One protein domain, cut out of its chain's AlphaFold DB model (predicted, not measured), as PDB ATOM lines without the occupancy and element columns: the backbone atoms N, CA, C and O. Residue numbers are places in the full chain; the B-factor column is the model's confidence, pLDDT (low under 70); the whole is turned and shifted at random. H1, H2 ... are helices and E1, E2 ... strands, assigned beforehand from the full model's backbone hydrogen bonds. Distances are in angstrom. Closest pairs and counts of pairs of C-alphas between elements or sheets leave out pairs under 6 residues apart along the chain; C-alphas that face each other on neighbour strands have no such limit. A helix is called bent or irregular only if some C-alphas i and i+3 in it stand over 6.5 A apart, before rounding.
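What this domain is: This is residues 210 to 227 and 267 to 358 of the 631 residues of an uncharacterized protein of Fusarium oxysporum f. sp. lycopersici (strain 4287 / CBS 123668 / FGSC 9935 / NRRL 34936) (UniProt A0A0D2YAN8). The long helix H5 and the helix H3 meet near their ends in a corner like an L, with the short strand E1 beside H5 and the short helix H7 packed on H5 near its other end. H1 packs on H3, H4 is beyond H3 on another side, and residues 267 to 273 of H2 stick out. The printed part has 110 residues, mostly helix, with seven named helices and one named strand in the order H1, H2, H3, H4, H5, H6, E1, H7. It is compact, with a radius of gyration of the C-alphas of 14.8 A and spans of 46 by 37 by 22 A.

Where its parts are: H5, residues 322 to 337, is the longest helix at 22.7 A; it runs from C-alpha 322 at (120.515, 11.335, 119.624) to C-alpha 337 at (133.701, -5.040, 111.087). H3, residues 282 to 292, measures 15.3 A, and H4, residues 305 to 315, 15.6 A. H4 is irregular: C-alphas 311 and 314 are 8.0 A apart. H2, residues 267 to 276, measures 14.1 A, and H1, residues 215 to 223, 11.6 A. H6 is residues 340 to 345, 8.5 A; E1 is residues 349 to 351, 6.5 A; H7 is residues 354 to 358, 6.0 A, ending at C-alpha 358 at (116.016, -1.896, 119.511).

How they stand to each other: H5 touches H3 with residues 332 to 336 alone, about perpendicular at 80 degrees; the closest C-alphas, of Gly 335 and Ala 292, are 4.2 A apart. H5 touches H7 with residues 325 to 329 alone, closest at the C-alphas of Ile 325 and Pro 356, 5.5 A. The closest C-alphas of H5 and E1, of Glu 333 and Thr 350, are 6.0 A apart. E1 pairs with no named strand, but residues 210 to 211 pair antiparallel with its residues 349 to 350. H3 touches H1, about perpendicular at 74 degrees, with the C-alphas of Gly 284 and Gly 223 closest at 6.0 A. H1 and H6 only just touch, with 3 pairs of C-alphas within 8 A, closest at Ala 221 and Gly 341, 5.2 A. H4 is close to H3 but not clearly touching: the C-alphas of Leu 308 and Leu 290 are 7.1 A apart. H2 touches no helix. Every O i to N i+4 pair is within hydrogen-bond range in H1, H3, H5 and H7; the counts are 4 of 6 in H2, 5 of 7 in H4 and 1 of 2 in H6.

The domain as a whole: The C-alphas farthest apart, of Ile 267 and Ala 317, are 46.8 A apart. Residues 228 to 266 are not printed, and C-alphas 227 and 267 are 14.7 A apart across this cut. The link from H3 to H4, residues 293 to 304, is long. The mean pLDDT of the printed part is 72.2; residues 212 to 227, 267 to 281, 297 to 304, 340 to 341 and 345 are under 70.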
ATOM      1  N   LYS A 210     121.944  -1.277 106.745       83.50
ATOM      2  CA  LYS A 210     122.133  -1.108 105.300       83.50
ATOM      3  C   LYS A 210     123.440  -1.791 104.887       83.50
ATOM      4  O   LYS A 210     124.398  -1.806 105.660       83.50
ATOM      5  N   SER A 211     123.476  -2.348 103.679       73.62
ATOM      6  CA  SER A 211     124.656  -3.020 103.123       73.62
ATOM      7  C   SER A 211     124.806  -2.728 101.637       73.62
ATOM      8  O   SER A 211     123.809  -2.596 100.924       73.62
ATOM      9  N   THR A 212     126.056  -2.647 101.181       66.50
ATOM     10  CA  THR A 212     126.427  -2.472  99.770       66.50
ATOM     11  C   THR A 212     126.213  -3.737  98.935       66.50
ATOM     12  O   THR A 212     126.035  -3.641  97.726       66.50
ATOM     13  N   GLU A 213     126.148  -4.907  99.577       63.81
ATOM     14  CA  GLU A 213     126.146  -6.227  98.921       63.81
ATOM     15  C   GLU A 213     124.737  -6.789  98.667       63.81
ATOM     16  O   GLU A 213     124.557  -7.883  98.132       63.81
ATOM     17  N   GLY A 214     123.708  -6.041  99.063       62.09
ATOM     18  CA  GLY A 214     122.314  -6.445  98.935       62.09
ATOM     19  C   GLY A 214     121.797  -7.314 100.088       62.09
ATOM     20  O   GLY A 214     122.539  -7.932 100.860       62.09
ATOM     21  N   HIS A 215     120.467  -7.341 100.204       62.28
ATOM     22  CA  HIS A 215     119.720  -7.921 101.329       62.28
ATOM     23  C   HIS A 215     120.074  -9.383 101.615       62.28
ATOM     24  O   HIS A 215     120.437  -9.736 102.733       62.28
ATOM     25  N   ARG A 216     120.022 -10.240 100.586       60.44
ATOM     26  CA  ARG A 216     120.132 -11.698 100.766       60.44
ATOM     27  C   ARG A 216     121.498 -12.144 101.273       60.44
ATOM     28  O   ARG A 216     121.580 -13.040 102.105       60.44
ATOM     29  N   ILE A 217     122.554 -11.519 100.762       58.50
ATOM     30  CA  ILE A 217     123.939 -11.852 101.103       58.50
ATOM     31  C   ILE A 217     124.235 -11.404 102.532       58.50
ATOM     32  O   ILE A 217     124.797 -12.158 103.319       58.50
ATOM     33  N   THR A 218     123.772 -10.210 102.896       58.19
ATOM     34  CA  THR A 218     124.034  -9.644 104.220       58.19
ATOM     35  C   THR A 218     123.205 -10.309 105.315       58.19
ATOM     36  O   THR A 218     123.707 -10.562 106.407       58.19
ATOM     37  N   SER A 219     121.959 -10.679 105.025       58.38
ATOM     38  CA  SER A 219     121.161 -11.466 105.961       58.38
ATOM     39  C   SER A 219     121.748 -12.865 106.169       58.38
ATOM     40  O   SER A 219     121.861 -13.316 107.304       58.38
ATOM     41  N   ALA A 220     122.259 -13.514 105.116       59.59
ATOM     42  CA  ALA A 220     123.007 -14.763 105.264       59.59
ATOM     43  C   ALA A 220     124.307 -14.576 106.075       59.59
ATOM     44  O   ALA A 220     124.648 -15.438 106.882       59.59
ATOM     45  N   ALA A 221     125.002 -13.444 105.911       58.66
ATOM     46  CA  ALA A 221     126.196 -13.084 106.679       58.66
ATOM     47  C   ALA A 221     125.938 -13.014 108.184       58.66
ATOM     48  O   ALA A 221     126.749 -13.489 108.975       58.66
ATOM     49  N   LEU A 222     124.823 -12.380 108.552       60.34
ATOM     50  CA  LEU A 222     124.433 -12.112 109.932       60.34
ATOM     51  C   LEU A 222     123.607 -13.263 110.532       60.34
ATOM     52  O   LEU A 222     123.596 -13.452 111.743       60.34
ATOM     53  N   GLY A 223     122.936 -14.061 109.700       50.91
ATOM     54  CA  GLY A 223     122.077 -15.181 110.091       50.91
ATOM     55  C   GLY A 223     122.759 -16.554 110.106       50.91
ATOM     56  O   GLY A 223     122.155 -17.527 110.560       50.91
ATOM     57  N   ALA A 224     124.007 -16.672 109.636       46.19
ATOM     58  CA  ALA A 224     124.774 -17.919 109.646       46.19
ATOM     59  C   ALA A 224     125.452 -18.178 111.004       46.19
ATOM     60  O   ALA A 224     126.675 -18.256 111.102       46.19
ATOM     61  N   LEU A 225     124.656 -18.362 112.060       40.59
ATOM     62  CA  LEU A 225     125.118 -19.048 113.268       40.59
ATOM     63  C   LEU A 225     124.521 -20.463 113.320       40.59
ATOM     64  O   LEU A 225     123.348 -20.649 112.973       40.59
ATOM     65  N   PRO A 226     125.292 -21.480 113.755       34.16
ATOM     66  CA  PRO A 226     124.733 -22.789 114.051       34.16
ATOM     67  C   PRO A 226     123.627 -22.628 115.096       34.16
ATOM     68  O   PRO A 226     123.685 -21.744 115.947       34.16
ATOM     69  N   SER A 227     122.618 -23.485 115.007       29.58
ATOM     70  CA  SER A 227     121.387 -23.542 115.799       29.58
ATOM     71  C   SER A 227     121.596 -23.742 117.314       29.58
ATOM     72  O   SER A 227     121.086 -24.699 117.887       29.58
ATOM     73  N   ILE A 267     117.100 -31.919 105.579       30.34
ATOM     74  CA  ILE A 267     117.067 -31.484 104.178       30.34
ATOM     75  C   ILE A 267     115.793 -30.687 103.886       30.34
ATOM     76  O   ILE A 267     115.903 -29.651 103.252       30.34
ATOM     77  N   SER A 268     114.607 -31.062 104.383       27.44
ATOM     78  CA  SER A 268     113.399 -30.221 104.233       27.44
ATOM     79  C   SER A 268     113.440 -28.974 105.122       27.44
ATOM     80  O   SER A 268     112.978 -27.918 104.709       27.44
ATOM     81  N   HIS A 269     114.073 -29.050 106.293       34.47
ATOM     82  CA  HIS A 269     114.376 -27.920 107.164       34.47
ATOM     83  C   HIS A 269     115.454 -27.046 106.539       34.47
ATOM     84  O   HIS A 269     115.264 -25.853 106.552       34.47
ATOM     85  N   LEU A 270     116.515 -27.567 105.917       29.84
ATOM     86  CA  LEU A 270     117.516 -26.765 105.191       29.84
ATOM     87  C   LEU A 270     116.930 -26.150 103.910       29.84
ATOM     88  O   LEU A 270     117.163 -24.975 103.640       29.84
ATOM     89  N   LEU A 271     116.124 -26.899 103.149       28.12
ATOM     90  CA  LEU A 271     115.506 -26.433 101.903       28.12
ATOM     91  C   LEU A 271     114.387 -25.408 102.151       28.12
ATOM     92  O   LEU A 271     114.297 -24.445 101.393       28.12
ATOM     93  N   ASN A 272     113.587 -25.549 103.219       30.81
ATOM     94  CA  ASN A 272     112.594 -24.536 103.607       30.81
ATOM     95  C   ASN A 272     113.218 -23.376 104.410       30.81
ATOM     96  O   ASN A 272     112.822 -22.228 104.214       30.81
ATOM     97  N   LYS A 273     114.267 -23.618 105.214       37.91
ATOM     98  CA  LYS A 273     115.014 -22.556 105.915       37.91
ATOM     99  C   LYS A 273     115.748 -21.629 104.966       37.91
ATOM    100  O   LYS A 273     115.845 -20.452 105.270       37.91
ATOM    101  N   HIS A 274     116.218 -22.083 103.807       32.84
ATOM    102  CA  HIS A 274     116.895 -21.184 102.865       32.84
ATOM    103  C   HIS A 274     116.017 -20.031 102.353       32.84
ATOM    104  O   HIS A 274     116.554 -19.033 101.873       32.84
ATOM    105  N   ARG A 275     114.688 -20.130 102.487       30.84
ATOM    106  CA  ARG A 275     113.754 -19.042 102.169       30.84
ATOM    107  C   ARG A 275     113.381 -18.186 103.385       30.84
ATOM    108  O   ARG A 275     113.167 -16.993 103.209       30.84
ATOM    109  N   GLU A 276     113.356 -18.767 104.587       39.16
ATOM    110  CA  GLU A 276     113.026 -18.088 105.857       39.16
ATOM    111  C   GLU A 276     114.242 -17.453 106.565       39.16
ATOM    112  O   GLU A 276     114.076 -16.538 107.360       39.16
ATOM    113  N   TYR A 277     115.474 -17.869 106.252       40.09
ATOM    114  CA  TYR A 277     116.726 -17.341 106.834       40.09
ATOM    115  C   TYR A 277     117.168 -15.994 106.258       40.09
ATOM    116  O   TYR A 277     118.237 -15.495 106.602       40.09
ATOM    117  N   LEU A 278     116.379 -15.423 105.349       44.00
ATOM    118  CA  LEU A 278     116.704 -14.152 104.714       44.00
ATOM    119  C   LEU A 278     116.268 -12.943 105.551       44.00
ATOM    120  O   LEU A 278     116.694 -11.842 105.222       44.00
ATOM    121  N   ASP A 279     115.555 -13.133 106.665       52.84
ATOM    122  CA  ASP A 279     115.271 -12.081 107.644       52.84
ATOM    123  C   ASP A 279     115.753 -12.502 109.044       52.84
ATOM    124  O   ASP A 279     115.519 -13.623 109.498       52.84
ATOM    125  N   LEU A 280     116.456 -11.605 109.743       53.09
ATOM    126  CA  LEU A 280     116.899 -11.833 111.120       53.09
ATOM    127  C   LEU A 280     115.677 -11.904 112.049       53.09
ATOM    128  O   LEU A 280     115.108 -10.876 112.395       53.09
ATOM    129  N   SER A 281     115.300 -13.108 112.482       68.06
ATOM    130  CA  SER A 281     114.379 -13.289 113.619       68.06
ATOM    131  C   SER A 281     114.974 -12.712 114.913       68.06
ATOM    132  O   SER A 281     116.201 -12.614 115.032       68.06
ATOM    133  N   PHE A 282     114.137 -12.393 115.910       74.50
ATOM    134  CA  PHE A 282     114.584 -11.875 117.218       74.50
ATOM    135  C   PHE A 282     115.828 -12.590 117.809       74.50
ATOM    136  O   PHE A 282     116.791 -11.898 118.150       74.50
ATOM    137  N   PRO A 283     115.901 -13.942 117.876       70.25
ATOM    138  CA  PRO A 283     117.090 -14.632 118.389       70.25
ATOM    139  C   PRO A 283     118.353 -14.388 117.552       70.25
ATOM    140  O   PRO A 283     119.447 -14.279 118.102       70.25
ATOM    141  N   GLY A 284     118.209 -14.277 116.228       72.12
ATOM    142  CA  GLY A 284     119.315 -13.968 115.320       72.12
ATOM    143  C   GLY A 284     119.831 -12.545 115.519       72.12
ATOM    144  O   GLY A 284     121.033 -12.345 115.689       72.12
ATOM    145  N   ALA A 285     118.925 -11.564 115.585       78.81
ATOM    146  CA  ALA A 285     119.284 -10.171 115.850       78.81
ATOM    147  C   ALA A 285     119.989 -10.009 117.209       78.81
ATOM    148  O   ALA A 285     120.990  -9.295 117.311       78.81
ATOM    149  N   LEU A 286     119.518 -10.713 118.244       81.12
ATOM    150  CA  LEU A 286     120.132 -10.697 119.571       81.12
ATOM    151  C   LEU A 286     121.538 -11.299 119.555       81.12
ATOM    152  O   LEU A 286     122.467 -10.669 120.056       81.12
ATOM    153  N   ALA A 287     121.711 -12.468 118.939       77.06
ATOM    154  CA  ALA A 287     123.006 -13.135 118.847       77.06
ATOM    155  C   ALA A 287     124.058 -12.259 118.149       77.06
ATOM    156  O   ALA A 287     125.157 -12.069 118.672       77.06
ATOM    157  N   VAL A 288     123.696 -11.671 117.005       79.75
ATOM    158  CA  VAL A 288     124.566 -10.746 116.262       79.75
ATOM    159  C   VAL A 288     124.914  -9.531 117.113       79.75
ATOM    160  O   VAL A 288     126.073  -9.129 117.156       79.75
ATOM    161  N   THR A 289     123.933  -8.970 117.822       86.62
ATOM    162  CA  THR A 289     124.141  -7.806 118.694       86.62
ATOM    163  C   THR A 289     125.116  -8.127 119.827       86.62
ATOM    164  O   THR A 289     126.052  -7.365 120.056       86.62
ATOM    165  N   LEU A 290     124.942  -9.257 120.519       85.06
ATOM    166  CA  LEU A 290     125.847  -9.678 121.593       85.06
ATOM    167  C   LEU A 290     127.270  -9.888 121.067       85.06
ATOM    168  O   LEU A 290     128.219  -9.366 121.649       85.06
ATOM    169  N   GLN A 291     127.412 -10.579 119.934       83.50
ATOM    170  CA  GLN A 291     128.711 -10.842 119.323       83.50
ATOM    171  C   GLN A 291     129.403  -9.558 118.850       83.50
ATOM    172  O   GLN A 291     130.589  -9.378 119.120       83.50
ATOM    173  N   ALA A 292     128.674  -8.644 118.202       86.31
ATOM    174  CA  ALA A 292     129.205  -7.345 117.792       86.31
ATOM    175  C   ALA A 292     129.659  -6.514 119.003       86.31
ATOM    176  O   ALA A 292     130.670  -5.824 118.948       86.31
ATOM    177  N   LEU A 293     128.960  -6.611 120.134       88.50
ATOM    178  CA  LEU A 293     129.342  -5.920 121.368       88.50
ATOM    179  C   LEU A 293     130.410  -6.663 122.193       88.50
ATOM    180  O   LEU A 293     130.761  -6.188 123.276       88.50
ATOM    181  N   GLY A 294     130.920  -7.803 121.710       84.06
ATOM    182  CA  GLY A 294     131.906  -8.626 122.415       84.06
ATOM    183  C   GLY A 294     131.383  -9.206 123.731       84.06
ATOM    184  O   GLY A 294     132.159  -9.435 124.657       84.06
ATOM    185  N   LEU A 295     130.067  -9.386 123.847       82.75
ATOM    186  CA  LEU A 295     129.421  -9.899 125.047       82.75
ATOM    187  C   LEU A 295     129.365 -11.430 125.011       82.75
ATOM    188  O   LEU A 295     129.090 -12.006 123.953       82.75
ATOM    189  N   PRO A 296     129.601 -12.104 126.151       70.62
ATOM    190  CA  PRO A 296     129.443 -13.547 126.230       70.62
ATOM    191  C   PRO A 296     127.982 -13.926 125.978       70.62
ATOM    192  O   PRO A 296     127.057 -13.217 126.380       70.62
ATOM    193  N   ILE A 297     127.777 -15.064 125.320       63.22
ATOM    194  CA  ILE A 297     126.455 -15.683 125.234       63.22
ATOM    195  C   ILE A 297     126.174 -16.271 126.619       63.22
ATOM    196  O   ILE A 297     127.008 -17.009 127.141       63.22
ATOM    197  N   ALA A 298     125.046 -15.887 127.222       57.44
ATOM    198  CA  ALA A 298     124.647 -16.365 128.542       57.44
ATOM    199  C   ALA A 298     124.637 -17.905 128.611       57.44
ATOM    200  O   ALA A 298     124.363 -18.579 127.614       57.44
ATOM    201  N   GLU A 299     124.939 -18.454 129.791       53.06
ATOM    202  CA  GLU A 299     124.804 -19.888 130.073       53.06
ATOM    203  C   GLU A 299     123.337 -20.334 129.909       53.06
ATOM    204  O   GLU A 299     122.432 -19.498 129.930       53.06
ATOM    205  N   SER A 300     123.085 -21.638 129.710       46.41
ATOM    206  CA  SER A 300     121.794 -22.149 129.201       46.41
ATOM    207  C   SER A 300     120.560 -21.810 130.041       46.41
ATOM    208  O   SER A 300     119.447 -21.939 129.530       46.41
ATOM    209  N   ASP A 301     120.756 -21.364 131.283       47.28
ATOM    210  CA  ASP A 301     119.703 -21.199 132.283       47.28
ATOM    211  C   ASP A 301     119.494 -19.723 132.705       47.28
ATOM    212  O   ASP A 301     118.567 -19.431 133.460       47.28
ATOM    213  N   ASP A 302     120.294 -18.766 132.197       55.09
ATOM    214  CA  ASP A 302     120.135 -17.327 132.496       55.09
ATOM    215  C   ASP A 302     119.333 -16.591 131.399       55.09
ATOM    216  O   ASP A 302     119.257 -16.999 130.236       55.09
ATOM    217  N   ILE A 303     118.712 -15.465 131.762       66.75
ATOM    218  CA  ILE A 303     118.006 -14.593 130.814       66.75
ATOM    219  C   ILE A 303     119.051 -14.004 129.859       66.75
ATOM    220  O   ILE A 303     119.796 -13.110 130.242       66.75
ATOM    221  N   VAL A 304     119.102 -14.480 128.612       68.38
ATOM    222  CA  VAL A 304     120.123 -14.092 127.614       68.38
ATOM    223  C   VAL A 304     120.233 -12.571 127.447       68.38
ATOM    224  O   VAL A 304     121.322 -12.015 127.310       68.38
ATOM    225  N   GLU A 305     119.106 -11.869 127.509       78.56
ATOM    226  CA  GLU A 305     119.032 -10.416 127.379       78.56
ATOM    227  C   GLU A 305     119.601  -9.656 128.595       78.56
ATOM    228  O   GLU A 305     119.833  -8.448 128.515       78.56
ATOM    229  N   LYS A 306     119.862 -10.330 129.722       81.06
ATOM    230  CA  LYS A 306     120.424  -9.734 130.945       81.06
ATOM    231  C   LYS A 306     121.836  -9.206 130.728       81.06
ATOM    232  O   LYS A 306     122.140  -8.105 131.174       81.06
ATOM    233  N   THR A 307     122.672  -9.923 129.977       81.88
ATOM    234  CA  THR A 307     124.025  -9.455 129.633       81.88
ATOM    235  C   THR A 307     123.973  -8.145 128.845       81.88
ATOM    236  O   THR A 307     124.787  -7.244 129.064       81.88
ATOM    237  N   LEU A 308     122.979  -8.003 127.960       85.00
ATOM    238  CA  LEU A 308     122.737  -6.756 127.242       85.00
ATOM    239  C   LEU A 308     122.261  -5.653 128.194       85.00
ATOM    240  O   LEU A 308     122.790  -4.542 128.142       85.00
ATOM    241  N   LEU A 309     121.313  -5.958 129.088       87.81
ATOM    242  CA  LEU A 309     120.837  -5.026 130.110       87.81
ATOM    243  C   LEU A 309     121.989  -4.486 130.962       87.81
ATOM    244  O   LEU A 309     122.137  -3.271 131.067       87.81
ATOM    245  N   ASP A 310     122.833  -5.355 131.516       87.88
ATOM    246  CA  ASP A 310     123.975  -4.952 132.344       87.88
ATOM    247  C   ASP A 310     124.940  -4.049 131.571       87.88
ATOM    248  O   ASP A 310     125.468  -3.073 132.114       87.88
ATOM    249  N   ARG A 311     125.114  -4.316 130.271       90.12
ATOM    250  CA  ARG A 311     125.993  -3.533 129.403       90.12
ATOM    251  C   ARG A 311     125.480  -2.120 129.128       90.12
ATOM    252  O   ARG A 311     126.308  -1.215 128.969       90.12
ATOM    253  N   VAL A 312     124.161  -1.933 129.045       90.88
ATOM    254  CA  VAL A 312     123.537  -0.656 128.642       90.88
ATOM    255  C   VAL A 312     122.837   0.086 129.776       90.88
ATOM    256  O   VAL A 312     122.380   1.208 129.576       90.88
ATOM    257  N   LYS A 313     122.800  -0.496 130.978       90.31
ATOM    258  CA  LYS A 313     122.055  -0.016 132.152       90.31
ATOM    259  C   LYS A 313     122.212   1.476 132.446       90.31
ATOM    260  O   LYS A 313     121.227   2.144 132.743       90.31
ATOM    261  N   GLN A 314     123.435   2.000 132.355       90.69
ATOM    262  CA  GLN A 314     123.738   3.411 132.641       90.69
ATOM    263  C   GLN A 314     123.161   4.378 131.596       90.69
ATOM    264  O   GLN A 314     122.865   5.521 131.922       90.69
ATOM    265  N   ASP A 315     122.966   3.905 130.366       91.88
ATOM    266  CA  ASP A 315     122.497   4.706 129.238       91.88
ATOM    267  C   ASP A 315     120.977   4.553 129.000       91.88
ATOM    268  O   ASP A 315     120.426   5.217 128.125       91.88
ATOM    269  N   ILE A 316     120.262   3.709 129.767       87.62
ATOM    270  CA  ILE A 316     118.812   3.477 129.581       87.62
ATOM    271  C   ILE A 316     118.012   4.773 129.744       87.62
ATOM    272  O   ILE A 316     117.120   5.049 128.943       87.62
ATOM    273  N   ALA A 317     118.340   5.590 130.749       85.81
ATOM    274  CA  ALA A 317     117.628   6.842 131.014       85.81
ATOM    275  C   ALA A 317     117.772   7.859 129.867       85.81
ATOM    276  O   ALA A 317     116.859   8.641 129.611       85.81
ATOM    277  N   SER A 318     118.894   7.819 129.142       88.69
ATOM    278  CA  SER A 318     119.181   8.671 127.987       88.69
ATOM    279  C   SER A 318     119.016   7.945 126.648       88.69
ATOM    280  O   SER A 318     119.446   8.464 125.621       88.69
ATOM    281  N   SER A 319     118.373   6.773 126.624       85.69
ATOM    282  CA  SER A 319     118.218   5.930 125.424       85.69
ATOM    283  C   SER A 319     117.475   6.610 124.270       85.69
ATOM    284  O   SER A 319     117.654   6.241 123.113       85.69
ATOM    285  N   HIS A 320     116.679   7.641 124.558       82.25
ATOM    286  CA  HIS A 320     115.937   8.426 123.573       82.25
ATOM    287  C   HIS A 320     116.747   9.592 122.971       82.25
ATOM    288  O   HIS A 320     116.270  10.254 122.044       82.25
ATOM    289  N   THR A 321     117.943   9.894 123.491       88.31
ATOM    290  CA  THR A 321     118.756  11.015 122.999       88.31
ATOM    291  C   THR A 321     119.556  10.617 121.763       88.31
ATOM    292  O   THR A 321     120.029   9.488 121.627       88.31
ATOM    293  N   LEU A 322     119.740  11.572 120.843       88.88
ATOM    294  CA  LEU A 322     120.515  11.335 119.624       88.88
ATOM    295  C   LEU A 322     121.968  10.957 119.935       88.88
ATOM    296  O   LEU A 322     122.522  10.094 119.268       88.88
ATOM    297  N   GLU A 323     122.555  11.580 120.955       92.75
ATOM    298  CA  GLU A 323     123.919  11.299 121.403       92.75
ATOM    299  C   GLU A 323     124.081   9.839 121.841       92.75
ATOM    300  O   GLU A 323     124.986   9.151 121.371       92.75
ATOM    301  N   THR A 324     123.172   9.335 122.683       92.88
ATOM    302  CA  THR A 324     123.209   7.942 123.141       92.88
ATOM    303  C   THR A 324     123.001   6.976 121.978       92.88
ATOM    304  O   THR A 324     123.752   6.013 121.834       92.88
ATOM    305  N   ILE A 325     122.013   7.233 121.119       93.38
ATOM    306  CA  ILE A 325     121.741   6.387 119.952       93.38
ATOM    307  C   ILE A 325     122.957   6.332 119.019       93.38
ATOM    308  O   ILE A 325     123.344   5.246 118.595       93.38
ATOM    309  N   GLU A 326     123.595   7.469 118.742       94.31
ATOM    310  CA  GLU A 326     124.772   7.540 117.875       94.31
ATOM    311  C   GLU A 326     125.986   6.838 118.496       94.31
ATOM    312  O   GLU A 326     126.649   6.044 117.829       94.31
ATOM    313  N   LYS A 327     126.223   7.035 119.801       95.44
ATOM    314  CA  LYS A 327     127.255   6.323 120.573       95.44
ATOM    315  C   LYS A 327     127.138   4.808 120.404       95.44
ATOM    316  O   LYS A 327     128.140   4.131 120.187       95.44
ATOM    317  N   TRP A 328     125.929   4.258 120.519       95.38
ATOM    318  CA  TRP A 328     125.707   2.816 120.381       95.38
ATOM    319  C   TRP A 328     125.701   2.346 118.924       95.38
ATOM    320  O   TRP A 328     126.167   1.241 118.655       95.38
ATOM    321  N   ARG A 329     125.272   3.190 117.979       95.25
ATOM    322  CA  ARG A 329     125.382   2.926 116.536       95.25
ATOM    323  C   ARG A 329     126.833   2.703 116.119       95.25
ATOM    324  O   ARG A 329     127.126   1.695 115.486       95.25
ATOM    325  N   VAL A 330     127.731   3.602 116.528       94.62
ATOM    326  CA  VAL A 330     129.167   3.521 116.217       94.62
ATOM    327  C   VAL A 330     129.790   2.268 116.831       94.62
ATOM    328  O   VAL A 330     130.496   1.545 116.138       94.62
ATOM    329  N   LYS A 331     129.463   1.940 118.088       94.25
ATOM    330  CA  LYS A 331     129.942   0.700 118.728       94.25
ATOM    331  C   LYS A 331     129.506  -0.563 117.986       94.25
ATOM    332  O   LYS A 331     130.303  -1.484 117.839       94.25
ATOM    333  N   LEU A 332     128.249  -0.620 117.539       92.38
ATOM    334  CA  LEU A 332     127.759  -1.738 116.728       92.38
ATOM    335  C   LEU A 332     128.504  -1.810 115.394       92.38
ATOM    336  O   LEU A 332     128.923  -2.886 114.985       92.38
ATOM    337  N   GLU A 333     128.699  -0.669 114.733       92.31
ATOM    338  CA  GLU A 333     129.406  -0.584 113.454       92.31
ATOM    339  C   GLU A 333     130.865  -1.049 113.569       92.31
ATOM    340  O   GLU A 333     131.342  -1.800 112.722       92.31
ATOM    341  N   GLU A 334     131.567  -0.656 114.632       91.50
ATOM    342  CA  GLU A 334     132.924  -1.122 114.939       91.50
ATOM    343  C   GLU A 334     132.962  -2.633 115.181       91.50
ATOM    344  O   GLU A 334     133.764  -3.328 114.562       91.50
ATOM    345  N   GLY A 335     132.056  -3.151 116.011       88.25
ATOM    346  CA  GLY A 335     131.971  -4.578 116.315       88.25
ATOM    347  C   GLY A 335     131.646  -5.460 115.109       88.25
ATOM    348  O   GLY A 335     132.180  -6.560 114.964       88.25
ATOM    349  N   LEU A 336     130.792  -4.974 114.205       87.31
ATOM    350  CA  LEU A 336     130.397  -5.706 113.001       87.31
ATOM    351  C   LEU A 336     131.533  -5.840 111.981       87.31
ATOM    352  O   LEU A 336     131.549  -6.825 111.245       87.31
ATOM    353  N   LYS A 337     132.510  -4.920 111.956       85.38
ATOM    354  CA  LYS A 337     133.701  -5.040 111.087       85.38
ATOM    355  C   LYS A 337     134.512  -6.298 111.391       85.38
ATOM    356  O   LYS A 337     135.093  -6.891 110.484       85.38
ATOM    357  N   ASP A 338     134.528  -6.718 112.654       79.00
ATOM    358  CA  ASP A 338     135.243  -7.910 113.109       79.00
ATOM    359  C   ASP A 338     134.390  -9.187 113.093       79.00
ATOM    360  O   ASP A 338     134.892 -10.270 113.407       79.00
ATOM    361  N   TYR A 339     133.121  -9.103 112.679       77.62
ATOM    362  CA  TYR A 339     132.235 -10.260 112.601       77.62
ATOM    363  C   TYR A 339     132.754 -11.274 111.560       77.62
ATOM    364  O   TYR A 339     133.034 -10.869 110.431       77.62
ATOM    365  N   PRO A 340     132.860 -12.588 111.860       67.94
ATOM    366  CA  PRO A 340     133.565 -13.553 111.007       67.94
ATOM    367  C   PRO A 340     133.118 -13.560 109.541       67.94
ATOM    368  O   PRO A 340     133.960 -13.535 108.645       67.94
ATOM    369  N   GLY A 341     131.804 -13.534 109.290       67.06
ATOM    370  CA  GLY A 341     131.244 -13.495 107.934       67.06
ATOM    371  C   GLY A 341     131.468 -12.164 107.210       67.06
ATOM    372  O   GLY A 341     131.651 -12.152 105.997       67.06
ATOM    373  N   VAL A 342     131.513 -11.048 107.940       70.94
ATOM    374  CA  VAL A 342     131.765  -9.709 107.384       70.94
ATOM    375  C   VAL A 342     133.246  -9.547 107.064       70.94
ATOM    376  O   VAL A 342     133.608  -9.161 105.957       70.94
ATOM    377  N   LYS A 343     134.107  -9.936 108.006       73.88
ATOM    378  CA  LYS A 343     135.564  -9.875 107.907       73.88
ATOM    379  C   LYS A 343     136.113 -10.776 106.805       73.88
ATOM    380  O   LYS A 343     136.955 -10.334 106.030       73.88
ATOM    381  N   ALA A 344     135.628 -12.017 106.715       71.81
ATOM    382  CA  ALA A 344     136.076 -12.972 105.701       71.81
ATOM    383  C   ALA A 344     135.766 -12.503 104.272       71.81
ATOM    384  O   ALA A 344     136.544 -12.770 103.360       71.81
ATOM    385  N   ASN A 345     134.656 -11.784 104.092       66.88
ATOM    386  CA  ASN A 345     134.182 -11.346 102.782       66.88
ATOM    387  C   ASN A 345     134.387  -9.842 102.518       66.88
ATOM    388  O   ASN A 345     133.959  -9.352 101.478       66.88
ATOM    389  N   GLN A 346     135.042  -9.114 103.434       73.75
ATOM    390  CA  GLN A 346     135.281  -7.662 103.357       73.75
ATOM    391  C   GLN A 346     134.004  -6.828 103.152       73.75
ATOM    392  O   GLN A 346     134.013  -5.803 102.472       73.75
ATOM    393  N   TRP A 347     132.890  -7.268 103.736       77.62
ATOM    394  CA  TRP A 347     131.603  -6.592 103.591       77.62
ATOM    395  C   TRP A 347     131.504  -5.327 104.443       77.62
ATOM    396  O   TRP A 347     132.105  -5.226 105.513       77.62
ATOM    397  N   CYS A 348     130.695  -4.369 103.983       78.81
ATOM    398  CA  CYS A 348     130.378  -3.157 104.730       78.81
ATOM    399  C   CYS A 348     128.924  -3.200 105.211       78.81
ATOM    400  O   CYS A 348     127.991  -3.172 104.405       78.81
ATOM    401  N   ILE A 349     128.738  -3.267 106.530       82.75
ATOM    402  CA  ILE A 349     127.425  -3.234 107.179       82.75
ATOM    403  C   ILE A 349     127.333  -1.966 108.017       82.75
ATOM    404  O   ILE A 349     128.104  -1.778 108.955       82.75
ATOM    405  N   THR A 350     126.359  -1.116 107.704       87.88
ATOM    406  CA  THR A 350     126.099   0.120 108.447       87.88
ATOM    407  C   THR A 350     124.811  -0.027 109.256       87.88
ATOM    408  O   THR A 350     123.733  -0.130 108.659       87.88
ATOM    409  N   PRO A 351     124.874  -0.020 110.601       91.62
ATOM    410  CA  PRO A 351     123.683  -0.011 111.443       91.62
ATOM    411  C   PRO A 351     122.809   1.223 111.186       91.62
ATOM    412  O   PRO A 351     123.314   2.344 111.067       91.62
ATOM    413  N   THR A 352     121.491   1.027 111.126       93.19
ATOM    414  CA  THR A 352     120.507   2.120 111.089       93.19
ATOM    415  C   THR A 352     120.388   2.785 112.463       93.19
ATOM    416  O   THR A 352     120.915   2.303 113.467       93.19
ATOM    417  N   PHE A 353     119.606   3.863 112.550       92.94
ATOM    418  CA  PHE A 353     119.240   4.449 113.846       92.94
ATOM    419  C   PHE A 353     118.260   3.597 114.664       92.94
ATOM    420  O   PHE A 353     118.041   3.880 115.842       92.94
ATOM    421  N   PHE A 354     117.652   2.573 114.064       93.88
ATOM    422  CA  PHE A 354     116.719   1.700 114.765       93.88
ATOM    423  C   PHE A 354     117.437   0.614 115.572       93.88
ATOM    424  O   PHE A 354     117.010   0.343 116.686       93.88
ATOM    425  N   TRP A 355     118.545   0.038 115.093       93.75
ATOM    426  CA  TRP A 355     119.249  -1.030 115.826       93.75
ATOM    427  C   TRP A 355     119.691  -0.610 117.247       93.75
ATOM    428  O   TRP A 355     119.407  -1.340 118.203       93.75
ATOM    429  N   PRO A 356     120.269   0.593 117.460       93.62
ATOM    430  CA  PRO A 356     120.564   1.087 118.801       93.62
ATOM    431  C   PRO A 356     119.325   1.350 119.651       93.62
ATOM    432  O   PRO A 356     119.386   1.256 120.865       93.62
ATOM    433  N   LYS A 357     118.185   1.683 119.050       94.19
ATOM    434  CA  LYS A 357     116.926   1.819 119.788       94.19
ATOM    435  C   LYS A 357     116.390   0.446 120.204       94.19
ATOM    436  O   LYS A 357     115.994   0.261 121.350       94.19
ATOM    437  N   TRP A 358     116.435  -0.518 119.287       93.69
ATOM    438  CA  TRP A 358     116.016  -1.896 119.511       93.69
ATOM    439  C   TRP A 358     116.762  -2.531 120.685       93.69
ATOM    440  O   TRP A 358     116.116  -3.095 121.561       93.69
TER     441      TRP A 358